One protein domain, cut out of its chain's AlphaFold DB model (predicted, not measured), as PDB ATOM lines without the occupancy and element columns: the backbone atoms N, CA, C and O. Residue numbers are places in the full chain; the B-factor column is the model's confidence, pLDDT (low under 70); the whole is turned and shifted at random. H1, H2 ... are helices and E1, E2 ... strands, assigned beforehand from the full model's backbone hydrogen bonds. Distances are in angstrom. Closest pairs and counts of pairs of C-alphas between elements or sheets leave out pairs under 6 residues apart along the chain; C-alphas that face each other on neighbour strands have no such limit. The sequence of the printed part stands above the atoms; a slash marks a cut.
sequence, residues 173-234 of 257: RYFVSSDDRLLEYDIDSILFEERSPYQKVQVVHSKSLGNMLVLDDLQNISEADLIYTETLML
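Overview. This is residues 173 to 234 of the 257 residues of the protein "PABS domain-containing protein" of Photinus pyralis (UniProt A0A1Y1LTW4). A strongly twisted sheet of four strands, E3 to E6, makes a wall; the small hairpin E1 and E2 is folded over one of its faces, with E1 coming nearest to the sheet at E6. The short helix H1 is held out beyond the E6 edge of the wall, at the end of the printed part. The printed part has 62 residues, with six named strands followed by one named helix: E1, E2, E3, E4, E5, E6, H1. The larger sheet has the order E3, E4, E5, E6, the smaller E1, E2, and both are antiparallel; the class is mostly strand. The whole is compact, with a radius of gyration of the C-alphas of 12.2 A and spans of 33 by 27 by 25 A.

Arrangement. Look first at E3, residues 187 to 195, E4, residues 200 to 206, E5, residues 210 to 215, and E6, residues 218 to 222: they form a meander, each strand the antiparallel neighbour of the one before. E3 and E6 are its edge strands. The hairpin E3 and E4 has N 194 and O 201 within hydrogen-bond range at 2.9 A. E3 bends by 63 degrees at residue 191. In the hairpin E4 and E5, check N 212 and O 204, 2.8 A apart; in the hairpin E5 and E6, N 213 and O 221, 2.8 A. Then turn to E1, residues 174 to 176, and E2, residues 182 to 184, an antiparallel hairpin at 142 degrees, with N 183 and O 175 at 2.8 A. The closest C-alphas of E1 and E6 are those of Phe 175 and Leu 218, 6.5 A apart. E2 and E3 are apart. H1, residues 226 to 232, is not on the larger sheet, with 3 pairs of C-alphas within 10 A. Its O i to N i+4 pairs are each within hydrogen-bond range.

Along the chain. Find C-alpha 187 at (327.974, 363.203, 288.917); from there E3, the longest strand, runs 20.0 A to C-alpha 195 at (308.643, 363.084, 283.783). E4 measures 18.6 A, E5 16.3 A and E6 11.8 A from first to last C-alpha. E1 measures 7.0 A and E2 6.6 A. H1 runs 10.1 A and ends at C-alpha 232, at (327.168, 358.352, 263.107).

Size, cuts and confidence. The two C-alphas farthest apart are those of Arg 195 and Leu 234, 33.5 A. The printed part, residues 173 to 234, has no cut, and the links between its named elements are tight. The mean pLDDT of the printed part is 89.9, and no printed residue is under 70.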
ATOM      1  N   ARG A 173     324.186 358.234 291.048       90.81
ATOM      2  CA  ARG A 173     325.498 358.213 290.379       90.81
ATOM      3  C   ARG A 173     325.690 356.955 289.541       90.81
ATOM      4  O   ARG A 173     326.671 356.846 288.814       90.81
ATOM      5  N   TYR A 174     324.764 356.011 289.675       92.94
ATOM      6  CA  TYR A 174     324.878 354.678 289.126       92.94
ATOM      7  C   TYR A 174     323.838 354.480 288.033       92.94
ATOM      8  O   TYR A 174     322.640 354.653 288.270       92.94
ATOM      9  N   PHE A 175     324.300 354.094 286.854       92.31
ATOM     10  CA  PHE A 175     323.454 353.686 285.740       92.31
ATOM     11  C   PHE A 175     323.883 352.305 285.262       92.31
ATOM     12  O   PHE A 175     324.928 351.791 285.664       92.31
ATOM     13  N   VAL A 176     323.056 351.684 284.433       91.25
ATOM     14  CA  VAL A 176     323.352 350.371 283.859       91.25
ATOM     15  C   VAL A 176     323.846 350.528 282.430       91.25
ATOM     16  O   VAL A 176     323.346 351.362 281.672       91.25
ATOM     17  N   SER A 177     324.846 349.734 282.059       89.62
ATOM     18  CA  SER A 177     325.187 349.529 280.655       89.62
ATOM     19  C   SER A 177     324.098 348.717 279.945       89.62
ATOM     20  O   SER A 177     323.225 348.125 280.574       89.62
ATOM     21  N   SER A 178     324.180 348.629 278.616       87.31
ATOM     22  CA  SER A 178     323.273 347.799 277.810       87.31
ATOM     23  C   SER A 178     323.371 346.293 278.093       87.31
ATOM     24  O   SER A 178     322.485 345.544 277.692       87.31
ATOM     25  N   ASP A 179     324.439 345.852 278.762       92.31
ATOM     26  CA  ASP A 179     324.665 344.480 279.226       92.31
ATOM     27  C   ASP A 179     324.562 344.340 280.759       92.31
ATOM     28  O   ASP A 179     325.207 343.473 281.345       92.31
ATOM     29  N   ASP A 180     323.764 345.201 281.406       89.50
ATOM     30  CA  ASP A 180     323.405 345.161 282.836       89.50
ATOM     31  C   ASP A 180     324.582 345.271 283.826       89.50
ATOM     32  O   ASP A 180     324.498 344.846 284.983       89.50
ATOM     33  N   ARG A 181     325.698 345.887 283.418       93.00
ATOM     34  CA  ARG A 181     326.808 346.198 284.331       93.00
ATOM     35  C   ARG A 181     326.575 347.537 285.016       93.00
ATOM     36  O   ARG A 181     326.166 348.510 284.388       93.00
ATOM     37  N   LEU A 182     326.896 347.592 286.306       92.94
ATOM     38  CA  LEU A 182     326.834 348.817 287.097       92.94
ATOM     39  C   LEU A 182     327.938 349.789 286.656       92.94
ATOM     40  O   LEU A 182     329.123 349.464 286.736       92.94
ATOM     41  N   LEU A 183     327.546 350.985 286.226       93.25
ATOM     42  CA  LEU A 183     328.432 352.083 285.855       93.25
ATOM     43  C   LEU A 183     328.274 353.222 286.856       93.25
ATOM     44  O   LEU A 183     327.184 353.765 287.012       93.25
ATOM     45  N   GLU A 184     329.365 353.594 287.517       93.94
ATOM     46  CA  GLU A 184     329.422 354.778 288.370       93.94
ATOM     47  C   GLU A 184     329.975 355.968 287.585       93.94
ATOM     48  O   GLU A 184     331.041 355.879 286.975       93.94
ATOM     49  N   TYR A 185     329.262 357.090 287.636       93.31
ATOM     50  CA  TYR A 185     329.680 358.363 287.062       93.31
ATOM     51  C   TYR A 185     330.006 359.364 288.173       93.31
ATOM     52  O   TYR A 185     329.388 359.377 289.240       93.31
ATOM     53  N   ASP A 186     330.933 360.275 287.895       92.44
ATOM     54  CA  ASP A 186     331.343 361.370 288.780       92.44
ATOM     55  C   ASP A 186     330.353 362.551 288.749       92.44
ATOM     56  O   ASP A 186     330.733 363.715 288.588       92.44
ATOM     57  N   ILE A 187     329.066 362.233 288.903       91.81
ATOM     58  CA  ILE A 187     327.974 363.203 288.917       91.81
ATOM     59  C   ILE A 187     327.990 363.972 290.230       91.81
ATOM     60  O   ILE A 187     328.019 363.379 291.312       91.81
ATOM     61  N   ASP A 188     327.930 365.296 290.134       89.19
ATOM     62  CA  ASP A 188     327.916 366.189 291.293       89.19
ATOM     63  C   ASP A 188     326.617 366.988 291.447       89.19
ATOM     64  O   ASP A 188     326.351 367.529 292.525       89.19
ATOM     65  N   SER A 189     325.781 367.046 290.406       87.56
ATOM     66  CA  SER A 189     324.538 367.807 290.442       87.56
ATOM     67  C   SER A 189     323.505 367.352 289.411       87.56
ATOM     68  O   SER A 189     323.824 366.877 288.321       87.56
ATOM     69  N   ILE A 190     322.230 367.539 289.765       89.56
ATOM     70  CA  ILE A 190     321.101 367.446 288.835       89.56
ATOM     71  C   ILE A 190     320.777 368.861 288.347       89.56
ATOM     72  O   ILE A 190     320.446 369.744 289.145       89.56
ATOM     73  N   LEU A 191     320.847 369.063 287.033       88.06
ATOM     74  CA  LEU A 191     320.540 370.335 286.378       88.06
ATOM     75  C   LEU A 191     319.079 370.410 285.929       88.06
ATOM     76  O   LEU A 191     318.488 371.488 285.926       88.06
ATOM     77  N   PHE A 192     318.498 369.270 285.555       88.25
ATOM     78  CA  PHE A 192     317.109 369.152 285.126       88.25
ATOM     79  C   PHE A 192     316.574 367.749 285.416       88.25
ATOM     80  O   PHE A 192     317.283 366.764 285.218       88.25
ATOM     81  N   GLU A 193     315.317 367.658 285.838       89.12
ATOM     82  CA  GLU A 193     314.589 366.400 285.975       89.12
ATOM     83  C   GLU A 193     313.095 366.646 285.750       89.12
ATOM     84  O   GLU A 193     312.485 367.467 286.436       89.12
ATOM     85  N   GLU A 194     312.501 365.920 284.806       88.19
ATOM     86  CA  GLU A 194     311.063 365.951 284.554       88.19
ATOM     87  C   GLU A 194     310.572 364.596 284.033       88.19
ATOM     88  O   GLU A 194     311.267 363.893 283.295       88.19
ATOM     89  N   ARG A 195     309.343 364.219 284.392       89.62
ATOM     90  CA  ARG A 195     308.643 363.084 283.783       89.62
ATOM     91  C   ARG A 195     307.697 363.610 282.708       89.62
ATOM     92  O   ARG A 195     306.658 364.179 283.027       89.62
ATOM     93  N   SER A 196     308.043 363.390 281.442       87.94
ATOM     94  CA  SER A 196     307.135 363.659 280.322       87.94
ATOM     95  C   SER A 196     306.089 362.538 280.177       87.94
ATOM     96  O   SER A 196     306.258 361.470 280.774       87.94
ATOM     97  N   PRO A 197     305.051 362.707 279.334       92.75
ATOM     98  CA  PRO A 197     304.105 361.631 279.018       92.75
ATOM     99  C   PRO A 197     304.737 360.381 278.383       92.75
ATOM    100  O   PRO A 197     304.093 359.337 278.349       92.75
ATOM    101  N   TYR A 198     305.966 360.485 277.865       90.56
ATOM    102  CA  TYR A 198     306.636 359.410 277.129       90.56
ATOM    103  C   TYR A 198     307.760 358.756 277.931       90.56
ATOM    104  O   TYR A 198     307.888 357.540 277.915       90.56
ATOM    105  N   GLN A 199     308.563 359.567 278.623       91.19
ATOM    106  CA  GLN A 199     309.763 359.125 279.337       91.19
ATOM    107  C   GLN A 199     310.179 360.128 280.415       91.19
ATOM    108  O   GLN A 199     309.816 361.314 280.375       91.19
ATOM    109  N   LYS A 200     310.969 359.659 281.373       89.81
ATOM    110  CA  LYS A 200     311.728 360.491 282.303       89.81
ATOM    111  C   LYS A 200     312.908 361.114 281.564       89.81
ATOM    112  O   LYS A 200     313.635 360.424 280.858       89.81
ATOM    113  N   VAL A 201     313.092 362.416 281.735       89.38
ATOM    114  CA  VAL A 201     314.188 363.181 281.141       89.38
ATOM    115  C   VAL A 201     314.977 363.824 282.267       89.38
ATOM    116  O   VAL A 201     314.422 364.555 283.086       89.38
ATOM    117  N   GLN A 202     316.275 363.567 282.290       90.31
ATOM    118  CA  GLN A 202     317.199 364.147 283.248       90.31
ATOM    119  C   GLN A 202     318.413 364.729 282.528       90.31
ATOM    120  O   GLN A 202     318.899 364.179 281.541       90.31
ATOM    121  N   VAL A 203     318.914 365.845 283.049       91.69
ATOM    122  CA  VAL A 203     320.231 366.380 282.704       91.69
ATOM    123  C   VAL A 203     321.019 366.472 283.997       91.69
ATOM    124  O   VAL A 203     320.620 367.175 284.930       91.69
ATOM    125  N   VAL A 204     322.132 365.758 284.048       91.12
ATOM    126  CA  VAL A 204     323.040 365.722 285.196       91.12
ATOM    127  C   VAL A 204     324.392 366.296 284.792       91.12
ATOM    128  O   VAL A 204     324.769 366.216 283.625       91.12
ATOM    129  N   HIS A 205     325.113 366.893 285.734       92.06
ATOM    130  CA  HIS A 205     326.484 367.335 285.503       92.06
ATOM    131  C   HIS A 205     327.461 366.281 286.023       92.06
ATOM    132  O   HIS A 205     327.404 365.906 287.195       92.06
ATOM    133  N   SER A 206     328.343 365.810 285.147       93.00
ATOM    134  CA  SER A 206     329.496 364.966 285.454       93.00
ATOM    135  C   SER A 206     330.765 365.802 285.324       93.00
ATOM    136  O   SER A 206     330.923 366.563 284.367       93.00
ATOM    137  N   LYS A 207     331.696 365.649 286.271       92.38
ATOM    138  CA  LYS A 207     332.955 366.411 286.249       92.38
ATOM    139  C   LYS A 207     333.821 366.058 285.038       92.38
ATOM    140  O   LYS A 207     334.509 366.929 284.511       92.38
ATOM    141  N   SER A 208     333.797 364.795 284.613       93.62
ATOM    142  CA  SER A 208     334.597 364.288 283.495       93.62
ATOM    143  C   SER A 208     333.899 364.379 282.136       93.62
ATOM    144  O   SER A 208     334.572 364.626 281.137       93.62
ATOM    145  N   LEU A 209     332.572 364.212 282.083       92.38
ATOM    146  CA  LEU A 209     331.799 364.162 280.833       92.38
ATOM    147  C   LEU A 209     331.019 365.452 280.527       92.38
ATOM    148  O   LEU A 209     330.410 365.567 279.462       92.38
ATOM    149  N   GLY A 210     331.029 366.420 281.447       92.50
ATOM    150  CA  GLY A 210     330.215 367.626 281.353       92.50
ATOM    151  C   GLY A 210     328.734 367.323 281.576       92.50
ATOM    152  O   GLY A 210     328.362 366.455 282.371       92.50
ATOM    153  N   ASN A 211     327.859 368.051 280.888       92.06
ATOM    154  CA  ASN A 211     326.423 367.800 280.982       92.06
ATOM    155  C   ASN A 211     326.051 366.513 280.244       92.06
ATOM    156  O   ASN A 211     326.363 366.338 279.067       92.06
ATOM    157  N   MET A 212     325.334 365.633 280.935       91.94
ATOM    158  CA  MET A 212     324.911 364.333 280.436       91.94
ATOM    159  C   MET A 212     323.387 364.240 280.414       91.94
ATOM    160  O   MET A 212     322.718 364.505 281.417       91.94
ATOM    161  N   LEU A 213     322.843 363.853 279.261       91.75
ATOM    162  CA  LEU A 213     321.433 363.540 279.072       91.75
ATOM    163  C   LEU A 213     321.170 362.087 279.467       91.75
ATOM    164  O   LEU A 213     321.792 361.161 278.938       91.75
ATOM    165  N   VAL A 214     320.184 361.907 280.337       91.31
ATOM    166  CA  VAL A 214     319.708 360.608 280.804       91.31
ATOM    167  C   VAL A 214     318.214 360.498 280.502       91.31
ATOM    168  O   VAL A 214     317.435 361.391 280.848       91.31
ATOM    169  N   LEU A 215     317.811 359.417 279.832       91.00
ATOM    170  CA  LEU A 215     316.424 359.130 279.460       91.00
ATOM    171  C   LEU A 215     316.001 357.798 280.076       91.00
ATOM    172  O   LEU A 215     316.670 356.800 279.846       91.00
ATOM    173  N   ASP A 216     314.924 357.788 280.867       90.88
ATOM    174  CA  ASP A 216     314.468 356.596 281.613       90.88
ATOM    175  C   ASP A 216     315.614 355.865 282.341       90.88
ATOM    176  O   ASP A 216     315.737 354.646 282.291       90.88
ATOM    177  N   ASP A 217     316.468 356.644 283.016       89.12
ATOM    178  CA  ASP A 217     317.636 356.164 283.769       89.12
ATOM    179  C   ASP A 217     318.727 355.483 282.905       89.12
ATOM    180  O   ASP A 217     319.636 354.840 283.431       89.12
ATOM    181  N   LEU A 218     318.693 355.682 281.582       89.75
ATOM    182  CA  LEU A 218     319.735 355.271 280.638       89.75
ATOM    183  C   LEU A 218     320.543 356.479 280.162       89.75
ATOM    184  O   LEU A 218     319.987 357.490 279.720       89.75
ATOM    185  N   GLN A 219     321.870 356.366 280.225       90.38
ATOM    186  CA  GLN A 219     322.770 357.355 279.636       90.38
ATOM    187  C   GLN A 219     322.573 357.369 278.117       90.38
ATOM    188  O   GLN A 219     322.612 356.323 277.475       90.38
ATOM    189  N   ASN A 220     322.323 358.556 277.560       89.75
ATOM    190  CA  ASN A 220     322.108 358.715 276.124       89.75
ATOM    191  C   ASN A 220     323.297 359.418 275.458       89.75
ATOM    192  O   ASN A 220     323.919 358.871 274.557       89.75
ATOM    193  N   ILE A 221     323.638 360.627 275.918       89.88
ATOM    194  CA  ILE A 221     324.782 361.381 275.390       89.88
ATOM    195  C   ILE A 221     325.302 362.382 276.421       89.88
ATOM    196  O   ILE A 221     324.533 362.912 277.226       89.88
ATOM    197  N   SER A 222     326.597 362.662 276.379       91.06
ATOM    198  CA  SER A 222     327.259 363.722 277.137       91.06
ATOM    199  C   SER A 222     327.965 364.731 276.228       91.06
ATOM    200  O   SER A 222     328.172 364.491 275.039       91.06
ATOM    201  N   GLU A 223     328.363 365.875 276.786       85.50
ATOM    202  CA  GLU A 223     329.156 366.886 276.069       85.50
ATOM    203  C   GLU A 223     330.515 366.346 275.588       85.50
ATOM    204  O   GLU A 223     331.058 366.844 274.600       85.50
ATOM    205  N   ALA A 224     331.045 365.309 276.242       87.44
ATOM    206  CA  ALA A 224     332.282 364.643 275.845       87.44
ATOM    207  C   ALA A 224     332.109 363.641 274.679       87.44
ATOM    208  O   ALA A 224     333.099 363.261 274.051       87.44
ATOM    209  N   ASP A 225     330.878 363.252 274.325       87.06
ATOM    210  CA  ASP A 225     330.592 362.185 273.351       87.06
ATOM    211  C   ASP A 225     330.595 362.658 271.883       87.06
ATOM    212  O   ASP A 225     329.854 362.153 271.034       87.06
ATOM    213  N   LEU A 226     331.468 363.607 271.524       84.50
ATOM    214  CA  LEU A 226     331.584 364.094 270.141       84.50
ATOM    215  C   LEU A 226     331.880 362.952 269.154       84.50
ATOM    216  O   LEU A 226     331.356 362.934 268.041       84.50
ATOM    217  N   ILE A 227     332.675 361.965 269.577       85.25
ATOM    218  CA  ILE A 227     333.039 360.817 268.743       85.25
ATOM    219  C   ILE A 227     331.826 359.982 268.320       85.25
ATOM    220  O   ILE A 227     331.815 359.466 267.202       85.25
ATOM    221  N   TYR A 228     330.799 359.873 269.168       83.25
ATOM    222  CA  TYR A 228     329.551 359.185 268.830       83.25
ATOM    223  C   TYR A 228     328.871 359.887 267.650       83.25
ATOM    224  O   TYR A 228     328.582 359.260 266.630       83.25
ATOM    225  N   THR A 229     328.741 361.213 267.747       81.62
ATOM    226  CA  THR A 229     328.138 362.048 266.699       81.62
ATOM    227  C   THR A 229     328.947 361.991 265.404       81.62
ATOM    228  O   THR A 229     328.390 361.762 264.332       81.62
ATOM    229  N   GLU A 230     330.271 362.146 265.478       85.56
ATOM    230  CA  GLU A 230     331.138 362.075 264.297       85.56
ATOM    231  C   GLU A 230     331.072 360.702 263.622       85.56
ATOM    232  O   GLU A 230     331.067 360.615 262.395       85.56
ATOM    233  N   THR A 231     330.999 359.622 264.400       87.69
ATOM    234  CA  THR A 231     330.938 358.259 263.861       87.69
ATOM    235  C   THR A 231     329.608 357.992 263.158       87.69
ATOM    236  O   THR A 231     329.616 357.459 262.048       87.69
ATOM    237  N   LEU A 232     328.484 358.410 263.753       86.44
ATOM    238  CA  LEU A 232     327.168 358.352 263.107       86.44
ATOM    239  C   LEU A 232     327.134 359.149 261.799       86.44
ATOM    240  O   LEU A 232     326.552 358.703 260.813       86.44
ATOM    241  N   MET A 233     327.819 360.294 261.774       86.06
ATOM    242  CA  MET A 233     327.949 361.174 260.609       86.06
ATOM    243  C   MET A 233     329.096 360.772 259.666       86.06
ATOM    244  O   MET A 233     329.615 361.600 258.919       86.06
ATOM    245  N   LEU A 234     329.526 359.505 259.703       87.75
ATOM    246  CA  LEU A 234     330.545 358.952 258.807       87.75
ATOM    247  C   LEU A 234     331.830 359.797 258.751       87.75
ATOM    248  O   LEU A 234     332.357 360.062 257.672       87.75
TER     249      LEU A 234